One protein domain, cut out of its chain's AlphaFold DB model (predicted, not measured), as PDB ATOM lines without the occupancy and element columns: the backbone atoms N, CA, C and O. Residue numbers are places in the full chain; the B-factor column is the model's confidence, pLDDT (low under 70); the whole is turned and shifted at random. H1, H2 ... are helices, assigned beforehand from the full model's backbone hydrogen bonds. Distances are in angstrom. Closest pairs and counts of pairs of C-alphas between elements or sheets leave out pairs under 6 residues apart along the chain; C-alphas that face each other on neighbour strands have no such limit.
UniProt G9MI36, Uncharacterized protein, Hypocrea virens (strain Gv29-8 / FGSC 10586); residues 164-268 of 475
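What this domain is: This is residues 164 to 268 of the 475 residues of an uncharacterized protein of Hypocrea virens (strain Gv29-8 / FGSC 10586) (UniProt G9MI36). One long helix, H5, makes the long axis of the model, and three of the other helices pack on it: H2 crosses it in its later part, while H4 and the short H1 pack on it nearer its first residue. H3 packs on H2, meets H4 at a corner and stays off H5. The printed part has 105 residues with five named helices, in the order H1, H2, H3, H4, H5, and no named strand; its class is all helix. It is compact, with a radius of gyration of the C-alphas of 14.0 A, yet elongated, spanning 48 by 29 by 26 A.

Where its parts are: Find C-alpha 242 at (1.702, -5.635, 16.864); from there H5, residues 242 to 265, runs 34.2 A to C-alpha 265 at (12.890, -37.991, 16.009), with y falling along the way. H2, residues 180 to 194, is 20.9 A long, and H3, residues 207 to 220, is 20.2 A long. H4 holds residues 222 to 233 over 15.7 A. H1, residues 169 to 173, begins at C-alpha 169 at (13.927, -16.092, 23.540) and is 6.0 A long.

How they stand to each other: Begin at H5, the hub, which touches three other helices. Its residues 247 to 255 touch H1, where the closest C-alphas, of Val 170 and Ala 251, are 4.7 A apart. Its residues 256 to 263 touch H2 at a steep tilt of 61 degrees, the same way; the closest C-alphas are those of Arg 185 and Val 259, 6.3 A. Its residues 245 to 249 touch residues 227 to 231 of H4 at a steep tilt of 46 degrees, opposite ways, with C-alphas of Thr 231 and Thr 245 closest at 5.6 A. Farther out, residues 187 to 192 of H2 touch H3 at a steep tilt of 51 degrees, opposite ways; the closest C-alphas, of Leu 188 and Trp 217, are 6.1 A apart. H3 and H4 touch only at the corner by their tight link, the closest C-alphas being Gly 218 and Ser 225 at 3.9 A. H3 and H5 are apart. In the five helices every O i to N i+4 pair is within hydrogen-bond range.

The domain as a whole: Look at Asn 239 and Pro 268 for the two C-alphas farthest apart, 48.9 A. The printed part has no cut. The link from H2 to H3, residues 195 to 206, is long. The mean pLDDT of the printed part is 80.1; it is under 70 in residues 200 to 204, 230 to 243 and 267 to 268.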
ATOM      1  N   LYS A 164      15.587 -16.298  13.253       72.25
ATOM      2  CA  LYS A 164      15.301 -17.518  14.020       72.25
ATOM      3  C   LYS A 164      15.230 -17.195  15.502       72.25
ATOM      4  O   LYS A 164      16.222 -17.320  16.212       72.25
ATOM      5  N   MET A 165      14.016 -16.879  15.947       83.06
ATOM      6  CA  MET A 165      13.707 -16.702  17.364       83.06
ATOM      7  C   MET A 165      14.240 -17.892  18.170       83.06
ATOM      8  O   MET A 165      13.920 -19.050  17.874       83.06
ATOM      9  N   THR A 166      15.134 -17.615  19.115       86.62
ATOM     10  CA  THR A 166      15.959 -18.650  19.745       86.62
ATOM     11  C   THR A 166      15.159 -19.460  20.767       86.62
ATOM     12  O   THR A 166      14.162 -18.998  21.310       86.62
ATOM     13  N   GLN A 167      15.602 -20.676  21.099       86.81
ATOM     14  CA  GLN A 167      14.933 -21.496  22.126       86.81
ATOM     15  C   GLN A 167      14.994 -20.890  23.545       86.81
ATOM     16  O   GLN A 167      14.273 -21.358  24.419       86.81
ATOM     17  N   LEU A 168      15.836 -19.875  23.780       84.19
ATOM     18  CA  LEU A 168      15.845 -19.083  25.015       84.19
ATOM     19  C   LEU A 168      14.814 -17.950  24.931       84.19
ATOM     20  O   LEU A 168      13.939 -17.835  25.781       84.19
ATOM     21  N   GLU A 169      14.864 -17.175  23.853       87.56
ATOM     22  CA  GLU A 169      13.927 -16.092  23.540       87.56
ATOM     23  C   GLU A 169      12.467 -16.574  23.527       87.56
ATOM     24  O   GLU A 169      11.627 -15.971  24.180       87.56
ATOM     25  N   VAL A 170      12.181 -17.731  22.918       89.69
ATOM     26  CA  VAL A 170      10.862 -18.394  22.939       89.69
ATOM     27  C   VAL A 170      10.344 -18.632  24.363       89.69
ATOM     28  O   VAL A 170       9.153 -18.453  24.601       89.69
ATOM     29  N   LYS A 171      11.205 -19.022  25.315       89.56
ATOM     30  CA  LYS A 171      10.799 -19.206  26.721       89.56
ATOM     31  C   LYS A 171      10.499 -17.872  27.387       89.56
ATOM     32  O   LYS A 171       9.472 -17.745  28.046       89.56
ATOM     33  N   ASN A 172      11.371 -16.887  27.172       90.25
ATOM     34  CA  ASN A 172      11.252 -15.554  27.753       90.25
ATOM     35  C   ASN A 172       9.977 -14.849  27.252       90.25
ATOM     36  O   ASN A 172       9.210 -14.336  28.059       90.25
ATOM     37  N   THR A 173       9.689 -14.909  25.946       87.44
ATOM     38  CA  THR A 173       8.459 -14.380  25.324       87.44
ATOM     39  C   THR A 173       7.180 -15.066  25.824       87.44
ATOM     40  O   THR A 173       6.109 -14.474  25.747       87.44
ATOM     41  N   LEU A 174       7.265 -16.300  26.335       87.19
ATOM     42  CA  LEU A 174       6.124 -17.049  26.879       87.19
ATOM     43  C   LEU A 174       6.064 -17.062  28.418       87.19
ATOM     44  O   LEU A 174       5.149 -17.666  28.976       87.19
ATOM     45  N   GLY A 175       7.020 -16.436  29.116       87.75
ATOM     46  CA  GLY A 175       7.082 -16.439  30.584       87.75
ATOM     47  C   GLY A 175       7.208 -17.839  31.209       87.75
ATOM     48  O   GLY A 175       6.677 -18.071  32.301       87.75
ATOM     49  N   LEU A 176       7.852 -18.780  30.504       89.94
ATOM     50  CA  LEU A 176       7.951 -20.186  30.912       89.94
ATOM     51  C   LEU A 176       9.254 -20.482  31.667       89.94
ATOM     52  O   LEU A 176      10.354 -20.328  31.126       89.94
ATOM     53  N   ASN A 177       9.117 -20.993  32.890       89.94
ATOM     54  CA  ASN A 177      10.221 -21.476  33.717       89.94
ATOM     55  C   ASN A 177      10.872 -22.738  33.112       89.94
ATOM     56  O   ASN A 177      10.255 -23.437  32.304       89.94
ATOM     57  N   PRO A 178      12.133 -23.065  33.465       86.31
ATOM     58  CA  PRO A 178      12.841 -24.196  32.867       86.31
ATOM     59  C   PRO A 178      12.139 -25.547  33.046       86.31
ATOM     60  O   PRO A 178      12.278 -26.362  32.138       86.31
ATOM     61  N   GLU A 179      11.400 -25.746  34.144       87.12
ATOM     62  CA  GLU A 179      10.603 -26.945  34.462       87.12
ATOM     63  C   GLU A 179       9.263 -26.956  33.717       87.12
ATOM     64  O   GLU A 179       9.011 -27.885  32.960       87.12
ATOM     65  N   GLU A 180       8.486 -25.870  33.793       87.75
ATOM     66  CA  GLU A 180       7.203 -25.708  33.080       87.75
ATOM     67  C   GLU A 180       7.310 -25.975  31.572       87.75
ATOM     68  O   GLU A 180       6.361 -26.422  30.937       87.75
ATOM     69  N   VAL A 181       8.474 -25.707  30.965       89.50
ATOM     70  CA  VAL A 181       8.742 -26.037  29.556       89.50
ATOM     71  C   VAL A 181       8.676 -27.545  29.286       89.50
ATOM     72  O   VAL A 181       8.389 -27.923  28.154       89.50
ATOM     73  N   TRP A 182       8.949 -28.414  30.259       90.06
ATOM     74  CA  TRP A 182       8.781 -29.864  30.123       90.06
ATOM     75  C   TRP A 182       7.298 -30.217  30.178       90.06
ATOM     76  O   TRP A 182       6.820 -30.821  29.224       90.06
ATOM     77  N   ASP A 183       6.557 -29.739  31.181       90.75
ATOM     78  CA  ASP A 183       5.109 -29.981  31.324       90.75
ATOM     79  C   ASP A 183       4.335 -29.512  30.083       90.75
ATOM     80  O   ASP A 183       3.557 -30.250  29.482       90.75
ATOM     81  N   VAL A 184       4.632 -28.294  29.622       91.88
ATOM     82  CA  VAL A 184       4.069 -27.683  28.412       91.88
ATOM     83  C   VAL A 184       4.415 -28.487  27.151       91.88
ATOM     84  O   VAL A 184       3.592 -28.577  26.237       91.88
ATOM     85  N   ARG A 185       5.609 -29.090  27.077       92.06
ATOM     86  CA  ARG A 185       6.013 -29.963  25.961       92.06
ATOM     87  C   ARG A 185       5.384 -31.350  26.045       92.06
ATOM     88  O   ARG A 185       5.065 -31.908  24.994       92.06
ATOM     89  N   ASP A 186       5.219 -31.909  27.237       91.69
ATOM     90  CA  ASP A 186       4.657 -33.242  27.431       91.69
ATOM     91  C   ASP A 186       3.139 -33.234  27.239       91.69
ATOM     92  O   ASP A 186       2.627 -34.020  26.447       91.69
ATOM     93  N   ALA A 187       2.431 -32.239  27.783       92.62
ATOM     94  CA  ALA A 187       1.010 -32.015  27.515       92.62
ATOM     95  C   ALA A 187       0.714 -31.897  26.006       92.62
ATOM     96  O   ALA A 187      -0.249 -32.493  25.513       92.62
ATOM     97  N   LEU A 188       1.573 -31.190  25.253       91.19
ATOM     98  CA  LEU A 188       1.484 -31.116  23.791       91.19
ATOM     99  C   LEU A 188       1.850 -32.445  23.112       91.19
ATOM    100  O   LEU A 188       1.213 -32.831  22.134       91.19
ATOM    101  N   SER A 189       2.850 -33.165  23.622       90.94
ATOM    102  CA  SER A 189       3.241 -34.484  23.107       90.94
ATOM    103  C   SER A 189       2.129 -35.517  23.299       90.94
ATOM    104  O   SER A 189       1.861 -36.295  22.386       90.94
ATOM    105  N   ALA A 190       1.435 -35.488  24.437       91.44
ATOM    106  CA  ALA A 190       0.259 -36.298  24.718       91.44
ATOM    107  C   ALA A 190      -0.903 -35.946  23.776       91.44
ATOM    108  O   ALA A 190      -1.493 -36.848  23.190       91.44
ATOM    109  N   LEU A 191      -1.192 -34.659  23.539       91.88
ATOM    110  CA  LEU A 191      -2.187 -34.249  22.533       91.88
ATOM    111  C   LEU A 191      -1.828 -34.769  21.130       91.88
ATOM    112  O   LEU A 191      -2.664 -35.367  20.456       91.88
ATOM    113  N   LEU A 192      -0.576 -34.608  20.696       90.06
ATOM    114  CA  LEU A 192      -0.116 -35.060  19.378       90.06
ATOM    115  C   LEU A 192      -0.143 -36.587  19.216       90.06
ATOM    116  O   LEU A 192      -0.399 -37.063  18.111       90.06
ATOM    117  N   ARG A 193       0.090 -37.351  20.292       89.06
ATOM    118  CA  ARG A 193      -0.100 -38.812  20.317       89.06
ATOM    119  C   ARG A 193      -1.583 -39.178  20.239       89.06
ATOM    120  O   ARG A 193      -1.947 -39.987  19.395       89.06
ATOM    121  N   ASN A 194      -2.436 -38.542  21.044       89.75
ATOM    122  CA  ASN A 194      -3.880 -38.805  21.073       89.75
ATOM    123  C   ASN A 194      -4.564 -38.503  19.726       89.75
ATOM    124  O   ASN A 194      -5.477 -39.222  19.335       89.75
ATOM    125  N   HIS A 195      -4.097 -37.486  18.995       86.12
ATOM    126  CA  HIS A 195      -4.555 -37.171  17.635       86.12
ATOM    127  C   HIS A 195      -3.768 -37.901  16.518       86.12
ATOM    128  O   HIS A 195      -3.955 -37.602  15.342       86.12
ATOM    129  N   GLY A 196      -2.874 -38.844  16.842       82.94
ATOM    130  CA  GLY A 196      -2.166 -39.674  15.853       82.94
ATOM    131  C   GLY A 196      -1.136 -38.949  14.971       82.94
ATOM    132  O   GLY A 196      -0.737 -39.467  13.926       82.94
ATOM    133  N   PHE A 197      -0.672 -37.754  15.352       80.88
ATOM    134  CA  PHE A 197       0.334 -36.984  14.599       80.88
ATOM    135  C   PHE A 197       1.790 -37.430  14.857       80.88
ATOM    136  O   PHE A 197       2.730 -36.900  14.239       80.88
ATOM    137  N   ASP A 198       1.975 -38.424  15.730       76.75
ATOM    138  CA  ASP A 198       3.234 -39.119  16.015       76.75
ATOM    139  C   ASP A 198       3.776 -39.887  14.791       76.75
ATOM    140  O   ASP A 198       4.990 -39.990  14.576       76.75
ATOM    141  N   ASN A 199       2.876 -40.398  13.950       75.69
ATOM    142  CA  ASN A 199       3.229 -41.237  12.821       75.69
ATOM    143  C   ASN A 199       3.901 -40.442  11.697       75.69
ATOM    144  O   ASN A 199       3.371 -39.475  11.157       75.69
ATOM    145  N   LYS A 200       5.078 -40.924  11.285       63.47
ATOM    146  CA  LYS A 200       5.957 -40.296  10.281       63.47
ATOM    147  C   LYS A 200       5.299 -40.080   8.903       63.47
ATOM    148  O   LYS A 200       5.789 -39.260   8.131       63.47
ATOM    149  N   PHE A 201       4.257 -40.846   8.582       56.06
ATOM    150  CA  PHE A 201       3.517 -40.755   7.318       56.06
ATOM    151  C   PHE A 201       2.309 -39.818   7.391       56.06
ATOM    152  O   PHE A 201       1.856 -39.349   6.351       56.06
ATOM    153  N   ASN A 202       1.821 -39.514   8.596       62.06
ATOM    154  CA  ASN A 202       0.704 -38.601   8.769       62.06
ATOM    155  C   ASN A 202       1.192 -37.177   8.480       62.06
ATOM    156  O   ASN A 202       2.322 -36.798   8.824       62.06
ATOM    157  N   ALA A 203       0.351 -36.409   7.790       63.81
ATOM    158  CA  ALA A 203       0.701 -35.088   7.296       63.81
ATOM    159  C   ALA A 203       1.138 -34.136   8.431       63.81
ATOM    160  O   ALA A 203       1.006 -34.410   9.628       63.81
ATOM    161  N   THR A 204       1.689 -32.984   8.057       69.81
ATOM    162  CA  THR A 204       1.640 -31.828   8.965       69.81
ATOM    163  C   THR A 204       0.161 -31.545   9.255       69.81
ATOM    164  O   THR A 204      -0.593 -31.538   8.281       69.81
ATOM    165  N   PRO A 205      -0.256 -31.320  10.517       79.12
ATOM    166  CA  PRO A 205      -1.653 -31.032  10.830       79.12
ATOM    167  C   PRO A 205      -2.214 -29.923   9.938       79.12
ATOM    168  O   PRO A 205      -1.541 -28.917   9.683       79.12
ATOM    169  N   THR A 206      -3.440 -30.121   9.468       83.31
ATOM    170  CA  THR A 206      -4.198 -29.144   8.684       83.31
ATOM    171  C   THR A 206      -4.380 -27.870   9.508       83.31
ATOM    172  O   THR A 206      -4.369 -27.911  10.738       83.31
ATOM    173  N   LEU A 207      -4.539 -26.716   8.853       78.94
ATOM    174  CA  LEU A 207      -4.567 -25.418   9.538       78.94
ATOM    175  C   LEU A 207      -5.612 -25.352  10.669       78.94
ATOM    176  O   LEU A 207      -5.358 -24.722  11.693       78.94
ATOM    177  N   ASP A 208      -6.751 -26.023  10.509       78.94
ATOM    178  CA  ASP A 208      -7.840 -26.036  11.489       78.94
ATOM    179  C   ASP A 208      -7.673 -27.123  12.563       78.94
ATOM    180  O   ASP A 208      -7.916 -26.860  13.739       78.94
ATOM    181  N   GLU A 209      -7.125 -28.291  12.209       84.56
ATOM    182  CA  GLU A 209      -6.664 -29.291  13.189       84.56
ATOM    183  C   GLU A 209      -5.615 -28.683  14.130       84.56
ATOM    184  O   GLU A 209      -5.648 -28.900  15.339       84.56
ATOM    185  N   TRP A 210      -4.715 -27.856  13.583       84.31
ATOM    186  CA  TRP A 210      -3.721 -27.119  14.352       84.31
ATOM    187  C   TRP A 210      -4.352 -26.092  15.296       84.31
ATOM    188  O   TRP A 210      -3.949 -26.020  16.454       84.31
ATOM    189  N   LYS A 211      -5.356 -25.319  14.851       83.94
ATOM    190  CA  LYS A 211      -6.095 -24.391  15.732       83.94
ATOM    191  C   LYS A 211      -6.720 -25.137  16.911       83.94
ATOM    192  O   LYS A 211      -6.538 -24.719  18.049       83.94
ATOM    193  N   ASN A 212      -7.392 -26.257  16.648       86.75
ATOM    194  CA  ASN A 212      -8.052 -27.055  17.682       86.75
ATOM    195  C   ASN A 212      -7.034 -27.657  18.663       86.75
ATOM    196  O   ASN A 212      -7.196 -27.537  19.873       86.75
ATOM    197  N   LEU A 213      -5.926 -28.209  18.159       89.06
ATOM    198  CA  LEU A 213      -4.841 -28.743  18.986       89.06
ATOM    199  C   LEU A 213      -4.163 -27.659  19.847       89.06
ATOM    200  O   LEU A 213      -3.784 -27.930  20.984       89.06
ATOM    201  N   MET A 214      -4.059 -26.423  19.348       85.75
ATOM    202  CA  MET A 214      -3.599 -25.271  20.134       85.75
ATOM    203  C   MET A 214      -4.611 -24.857  21.217       85.75
ATOM    204  O   MET A 214      -4.186 -24.491  22.309       85.75
ATOM    205  N   LEU A 215      -5.925 -24.944  20.963       86.44
ATOM    206  CA  LEU A 215      -6.962 -24.680  21.976       86.44
ATOM    207  C   LEU A 215      -6.908 -25.714  23.113       86.44
ATOM    208  O   LEU A 215      -6.741 -25.323  24.266       86.44
ATOM    209  N   PHE A 216      -6.906 -27.015  22.792       89.25
ATOM    210  CA  PHE A 216      -6.754 -28.090  23.785       89.25
ATOM    211  C   PHE A 216      -5.429 -28.003  24.570       89.25
ATOM    212  O   PHE A 216      -5.339 -28.441  25.719       89.25
ATOM    213  N   TRP A 217      -4.376 -27.434  23.972       90.31
ATOM    214  CA  TRP A 217      -3.110 -27.170  24.665       90.31
ATOM    215  C   TRP A 217      -3.201 -25.975  25.621       90.31
ATOM    216  O   TRP A 217      -2.637 -26.034  26.711       90.31
ATOM    217  N   GLY A 218      -3.954 -24.931  25.263       87.12
ATOM    218  CA  GLY A 218      -4.306 -23.843  26.177       87.12
ATOM    219  C   GLY A 218      -5.100 -24.345  27.385       87.12
ATOM    220  O   GLY A 218      -4.720 -24.066  28.518       87.12
ATOM    221  N   GLU A 219      -6.130 -25.163  27.160       86.88
ATOM    222  CA  GLU A 219      -6.945 -25.776  28.224       86.88
ATOM    223  C   GLU A 219      -6.110 -26.595  29.224       86.88
ATOM    224  O   GLU A 219      -6.349 -26.534  30.428       86.88
ATOM    225  N   ARG A 220      -5.091 -27.325  28.745       85.06
ATOM    226  CA  ARG A 220      -4.182 -28.117  29.598       85.06
ATOM    227  C   ARG A 220      -3.062 -27.313  30.259       85.06
ATOM    228  O   ARG A 220      -2.447 -27.808  31.201       85.06
ATOM    229  N   CYS A 221      -2.739 -26.121  29.765       87.06
ATOM    230  CA  CYS A 221      -1.579 -25.352  30.214       87.06
ATOM    231  C   CYS A 221      -1.951 -23.867  30.381       87.06
ATOM    232  O   CYS A 221      -1.865 -23.113  29.408       87.06
ATOM    233  N   PRO A 222      -2.287 -23.381  31.594       83.75
ATOM    234  CA  PRO A 222      -2.823 -22.027  31.784       83.75
ATOM    235  C   PRO A 222      -1.881 -20.909  31.310       83.75
ATOM    236  O   PRO A 222      -2.350 -19.900  30.791       83.75
ATOM    237  N   LYS A 223      -0.553 -21.092  31.370       82.12
ATOM    238  CA  LYS A 223       0.405 -20.140  30.770       82.12
ATOM    239  C   LYS A 223       0.303 -20.062  29.240       82.12
ATOM    240  O   LYS A 223       0.398 -18.974  28.676       82.12
ATOM    241  N   ILE A 224       0.047 -21.188  28.569       84.19
ATOM    242  CA  ILE A 224      -0.232 -21.228  27.127       84.19
ATOM    243  C   ILE A 224      -1.629 -20.668  26.835       84.19
ATOM    244  O   ILE A 224      -1.776 -19.945  25.854       84.19
ATOM    245  N   SER A 225      -2.618 -20.907  27.704       84.62
ATOM    246  CA  SER A 225      -3.938 -20.264  27.619       84.62
ATOM    247  C   SER A 225      -3.827 -18.739  27.658       84.62
ATOM    248  O   SER A 225      -4.362 -18.066  26.784       84.62
ATOM    249  N   ASN A 226      -3.045 -18.187  28.591       82.56
ATOM    250  CA  ASN A 226      -2.810 -16.746  28.700       82.56
ATOM    251  C   ASN A 226      -2.093 -16.191  27.458       82.56
ATOM    252  O   ASN A 226      -2.521 -15.180  26.900       82.56
ATOM    253  N   ALA A 227      -1.048 -16.872  26.971       79.62
ATOM    254  CA  ALA A 227      -0.356 -16.490  25.739       79.62
ATOM    255  C   ALA A 227      -1.293 -16.517  24.513       79.62
ATOM    256  O   ALA A 227      -1.303 -15.579  23.715       79.62
ATOM    257  N   LEU A 228      -2.127 -17.554  24.382       78.69
ATOM    258  CA  LEU A 228      -3.138 -17.660  23.329       78.69
ATOM    259  C   LEU A 228      -4.220 -16.584  23.461       78.69
ATOM    260  O   LEU A 228      -4.567 -15.959  22.460       78.69
ATOM    261  N   GLY A 229      -4.689 -16.318  24.680       74.44
ATOM    262  CA  GLY A 229      -5.639 -15.262  25.021       74.44
ATOM    263  C   GLY A 229      -5.147 -13.895  24.560       74.44
ATOM    264  O   GLY A 229      -5.823 -13.254  23.763       74.44
ATOM    265  N   VAL A 230      -3.922 -13.502  24.924       65.75
ATOM    266  CA  VAL A 230      -3.284 -12.263  24.432       65.75
ATOM    267  C   VAL A 230      -3.249 -12.213  22.897       65.75
ATOM    268  O   VAL A 230      -3.543 -11.179  22.300       65.75
ATOM    269  N   THR A 231      -2.964 -13.334  22.224       66.25
ATOM    270  CA  THR A 231      -2.953 -13.379  20.747       66.25
ATOM    271  C   THR A 231      -4.333 -13.399  20.079       66.25
ATOM    272  O   THR A 231      -4.395 -13.164  18.869       66.25
ATOM    273  N   ARG A 232      -5.404 -13.675  20.839       64.19
ATOM    274  CA  ARG A 232      -6.805 -13.767  20.388       64.19
ATOM    275  C   ARG A 232      -7.625 -12.520  20.742       64.19
ATOM    276  O   ARG A 232      -8.528 -12.186  19.988       64.19
ATOM    277  N   LEU A 233      -7.302 -11.840  21.841       50.62
ATOM    278  CA  LEU A 233      -7.953 -10.602  22.289       50.62
ATOM    279  C   LEU A 233      -7.468  -9.383  21.490       50.62
ATOM    280  O   LEU A 233      -8.280  -8.565  21.074       50.62
ATOM    281  N   ASN A 234      -6.176  -9.312  21.152       53.38
ATOM    282  CA  ASN A 234      -5.621  -8.241  20.307       53.38
ATOM    283  C   ASN A 234      -5.946  -8.427  18.803       53.38
ATOM    284  O   ASN A 234      -5.098  -8.189  17.941       53.38
ATOM    285  N   LEU A 235      -7.157  -8.894  18.481       47.81
ATOM    286  CA  LEU A 235      -7.728  -8.902  17.128       47.81
ATOM    287  C   LEU A 235      -8.602  -7.664  16.856       47.81
ATOM    288  O   LEU A 235      -8.676  -7.248  15.704       47.81
ATOM    289  N   ASP A 236      -9.149  -7.015  17.892       42.25
ATOM    290  CA  ASP A 236      -9.975  -5.793  17.778       42.25
ATOM    291  C   ASP A 236      -9.163  -4.495  17.546       42.25
ATOM    292  O   ASP A 236      -9.682  -3.385  17.644       42.25
ATOM    293  N   GLY A 237      -7.869  -4.601  17.222       46.25
ATOM    294  CA  GLY A 237      -7.050  -3.476  16.742       46.25
ATOM    295  C   GLY A 237      -6.715  -2.379  17.765       46.25
ATOM    296  O   GLY A 237      -6.100  -1.379  17.400       46.25
ATOM    297  N   THR A 238      -7.071  -2.543  19.042       46.91
ATOM    298  CA  THR A 238      -6.900  -1.523  20.090       46.91
ATOM    299  C   THR A 238      -5.448  -1.370  20.571       46.91
ATOM    300  O   THR A 238      -5.090  -1.832  21.653       46.91
ATOM    301  N   ASN A 239      -4.621  -0.676  19.783       44.41
ATOM    302  CA  ASN A 239      -3.353  -0.014  20.159       44.41
ATOM    303  C   ASN A 239      -2.225  -0.848  20.820       44.41
ATOM    304  O   ASN A 239      -1.189  -0.282  21.166       44.41
ATOM    305  N   GLY A 240      -2.373  -2.162  20.999       53.56
ATOM    306  CA  GLY A 240      -1.297  -3.031  21.489       53.56
ATOM    307  C   GLY A 240      -0.175  -3.203  20.459       53.56
ATOM    308  O   GLY A 240      -0.451  -3.270  19.262       53.56
ATOM    309  N   ASP A 241       1.081  -3.316  20.912       57.53
ATOM    310  CA  ASP A 241       2.241  -3.507  20.025       57.53
ATOM    311  C   ASP A 241       2.068  -4.779  19.166       57.53
ATOM    312  O   ASP A 241       2.129  -5.920  19.647       57.53
ATOM    313  N   GLU A 242       1.846  -4.574  17.863       62.47
ATOM    314  CA  GLU A 242       1.702  -5.635  16.864       62.47
ATOM    315  C   GLU A 242       2.944  -6.545  16.843       62.47
ATOM    316  O   GLU A 242       2.835  -7.759  16.625       62.47
ATOM    317  N   GLY A 243       4.113  -5.982  17.158       67.06
ATOM    318  CA  GLY A 243       5.365  -6.695  17.338       67.06
ATOM    319  C   GLY A 243       5.298  -7.732  18.456       67.06
ATOM    320  O   GLY A 243       5.719  -8.864  18.232       67.06
ATOM    321  N   ASP A 244       4.753  -7.410  19.630       73.06
ATOM    322  CA  ASP A 244       4.710  -8.344  20.767       73.06
ATOM    323  C   ASP A 244       3.705  -9.480  20.561       73.06
ATOM    324  O   ASP A 244       4.047 -10.649  20.768       73.06
ATOM    325  N   THR A 245       2.508  -9.198  20.036       79.00
ATOM    326  CA  THR A 245       1.573 -10.287  19.690       79.00
ATOM    327  C   THR A 245       2.145 -11.190  18.591       79.00
ATOM    328  O   THR A 245       1.948 -12.407  18.620       79.00
ATOM    329  N   SER A 246       2.913 -10.626  17.652       80.31
ATOM    330  CA  SER A 246       3.608 -11.375  16.601       80.31
ATOM    331  C   SER A 246       4.782 -12.198  17.137       80.31
ATOM    332  O   SER A 246       4.961 -13.341  16.707       80.31
ATOM    333  N   LYS A 247       5.541 -11.678  18.116       84.69
ATOM    334  CA  LYS A 247       6.567 -12.431  18.858       84.69
ATOM    335  C   LYS A 247       5.927 -13.620  19.578       84.69
ATOM    336  O   LYS A 247       6.388 -14.738  19.378       84.69
ATOM    337  N   ILE A 248       4.822 -13.439  20.309       86.38
ATOM    338  CA  ILE A 248       4.124 -14.537  21.012       86.38
ATOM    339  C   ILE A 248       3.599 -15.596  20.023       86.38
ATOM    340  O   ILE A 248       3.862 -16.788  20.202       86.38
ATOM    341  N   LYS A 249       2.952 -15.186  18.918       83.50
ATOM    342  CA  LYS A 249       2.519 -16.100  17.835       83.50
ATOM    343  C   LYS A 249       3.704 -16.902  17.262       83.50
ATOM    344  O   LYS A 249       3.591 -18.110  17.041       83.50
ATOM    345  N   ARG A 250       4.863 -16.258  17.067       84.00
ATOM    346  CA  ARG A 250       6.109 -16.902  16.606       84.00
ATOM    347  C   ARG A 250       6.722 -17.814  17.677       84.00
ATOM    348  O   ARG A 250       7.236 -18.871  17.317       84.00
ATOM    349  N   ALA A 251       6.627 -17.458  18.961       89.44
ATOM    350  CA  ALA A 251       7.111 -18.256  20.086       89.44
ATOM    351  C   ALA A 251       6.386 -19.598  20.157       89.44
ATOM    352  O   ALA A 251       7.029 -20.644  20.093       89.44
ATOM    353  N   LEU A 252       5.050 -19.553  20.191       88.25
ATOM    354  CA  LEU A 252       4.187 -20.733  20.181       88.25
ATOM    355  C   LEU A 252       4.515 -21.634  18.982       88.25
ATOM    356  O   LEU A 252       4.848 -22.802  19.167       88.25
ATOM    357  N   TYR A 253       4.544 -21.081  17.763       87.25
ATOM    358  CA  TYR A 253       4.868 -21.849  16.556       87.25
ATOM    359  C   TYR A 253       6.251 -22.527  16.615       87.25
ATOM    360  O   TYR A 253       6.388 -23.688  16.220       87.25
ATOM    361  N   VAL A 254       7.287 -21.838  17.110       89.19
ATOM    362  CA  VAL A 254       8.639 -22.414  17.243       89.19
ATOM    363  C   VAL A 254       8.691 -23.486  18.338       89.19
ATOM    364  O   VAL A 254       9.339 -24.514  18.130       89.19
ATOM    365  N   LEU A 255       7.991 -23.295  19.464       90.31
ATOM    366  CA  LEU A 255       7.921 -24.269  20.558       90.31
ATOM    367  C   LEU A 255       7.235 -25.561  20.089       90.31
ATOM    368  O   LEU A 255       7.823 -26.640  20.159       90.31
ATOM    369  N   SER A 256       6.028 -25.452  19.526       89.69
ATOM    370  CA  SER A 256       5.261 -26.604  19.049       89.69
ATOM    371  C   SER A 256       5.981 -27.332  17.913       89.69
ATOM    372  O   SER A 256       5.990 -28.560  17.867       89.69
ATOM    373  N   ARG A 257       6.663 -26.606  17.016       86.62
ATOM    374  CA  ARG A 257       7.463 -27.222  15.945       86.62
ATOM    375  C   ARG A 257       8.685 -27.983  16.470       86.62
ATOM    376  O   ARG A 257       9.054 -28.991  15.866       86.62
ATOM    377  N   ASP A 258       9.301 -27.541  17.567       89.00
ATOM    378  CA  ASP A 258      10.351 -28.305  18.256       89.00
ATOM    379  C   ASP A 258       9.778 -29.595  18.872       89.00
ATOM    380  O   ASP A 258      10.382 -30.655  18.724       89.00
ATOM    381  N   VAL A 259       8.570 -29.547  19.451       90.38
ATOM    382  CA  VAL A 259       7.864 -30.736  19.975       90.38
ATOM    383  C   VAL A 259       7.532 -31.746  18.877       90.38
ATOM    384  O   VAL A 259       7.942 -32.899  18.988       90.38
ATOM    385  N   LEU A 260       6.874 -31.338  17.780       86.62
ATOM    386  CA  LEU A 260       6.578 -32.254  16.663       86.62
ATOM    387  C   LEU A 260       7.853 -32.869  16.077       86.62
ATOM    388  O   LEU A 260       7.835 -34.012  15.623       86.62
ATOM    389  N   LYS A 261       8.961 -32.117  16.067       86.62
ATOM    390  CA  LYS A 261      10.247 -32.635  15.610       86.62
ATOM    391  C   LYS A 261      10.793 -33.694  16.572       86.62
ATOM    392  O   LYS A 261      11.115 -34.778  16.102       86.62
ATOM    393  N   ARG A 262      10.864 -33.410  17.880       86.06
ATOM    394  CA  ARG A 262      11.319 -34.364  18.912       86.06
ATOM    395  C   ARG A 262      10.488 -35.642  18.891       86.06
ATOM    396  O   ARG A 262      11.034 -36.705  18.637       86.06
ATOM    397  N   LEU A 263       9.161 -35.521  18.968       86.06
ATOM    398  CA  LEU A 263       8.223 -36.649  18.929       86.06
ATOM    399  C   LEU A 263       8.436 -37.572  17.709       86.06
ATOM    400  O   LEU A 263       8.322 -38.791  17.821       86.06
ATOM    401  N   ARG A 264       8.788 -37.002  16.548       84.25
ATOM    402  CA  ARG A 264       9.098 -37.749  15.311       84.25
ATOM    403  C   ARG A 264      10.551 -38.242  15.234       84.25
ATOM    404  O   ARG A 264      10.825 -39.192  14.494       84.25
ATOM    405  N   ASP A 265      11.475 -37.619  15.963       80.75
ATOM    406  CA  ASP A 265      12.890 -37.991  16.009       80.75
ATOM    407  C   ASP A 265      13.188 -39.085  17.056       80.75
ATOM    408  O   ASP A 265      13.982 -39.981  16.754       80.75
ATOM    409  N   ASP A 266      12.492 -39.069  18.198       73.88
ATOM    410  CA  ASP A 266      12.632 -39.964  19.362       73.88
ATOM    411  C   ASP A 266      11.937 -41.336  19.192       73.88
ATOM    412  O   ASP A 266      11.816 -42.118  20.134       73.88
ATOM    413  N   ARG A 267      11.482 -41.673  17.977       67.69
ATOM    414  CA  ARG A 267      10.798 -42.947  17.689       67.69
ATOM    415  C   ARG A 267      11.745 -44.146  17.920       67.69
ATOM    416  O   ARG A 267      12.821 -44.170  17.311       67.69
ATOM    417  N   PRO A 268      11.345 -45.204  18.663       58.03
ATOM    418  CA  PRO A 268      12.242 -46.301  19.063       58.03
ATOM    419  C   PRO A 268      12.899 -47.044  17.889       58.03
ATOM    420  O   PRO A 268      14.042 -47.471  17.996       58.03
TER     421      PRO A 268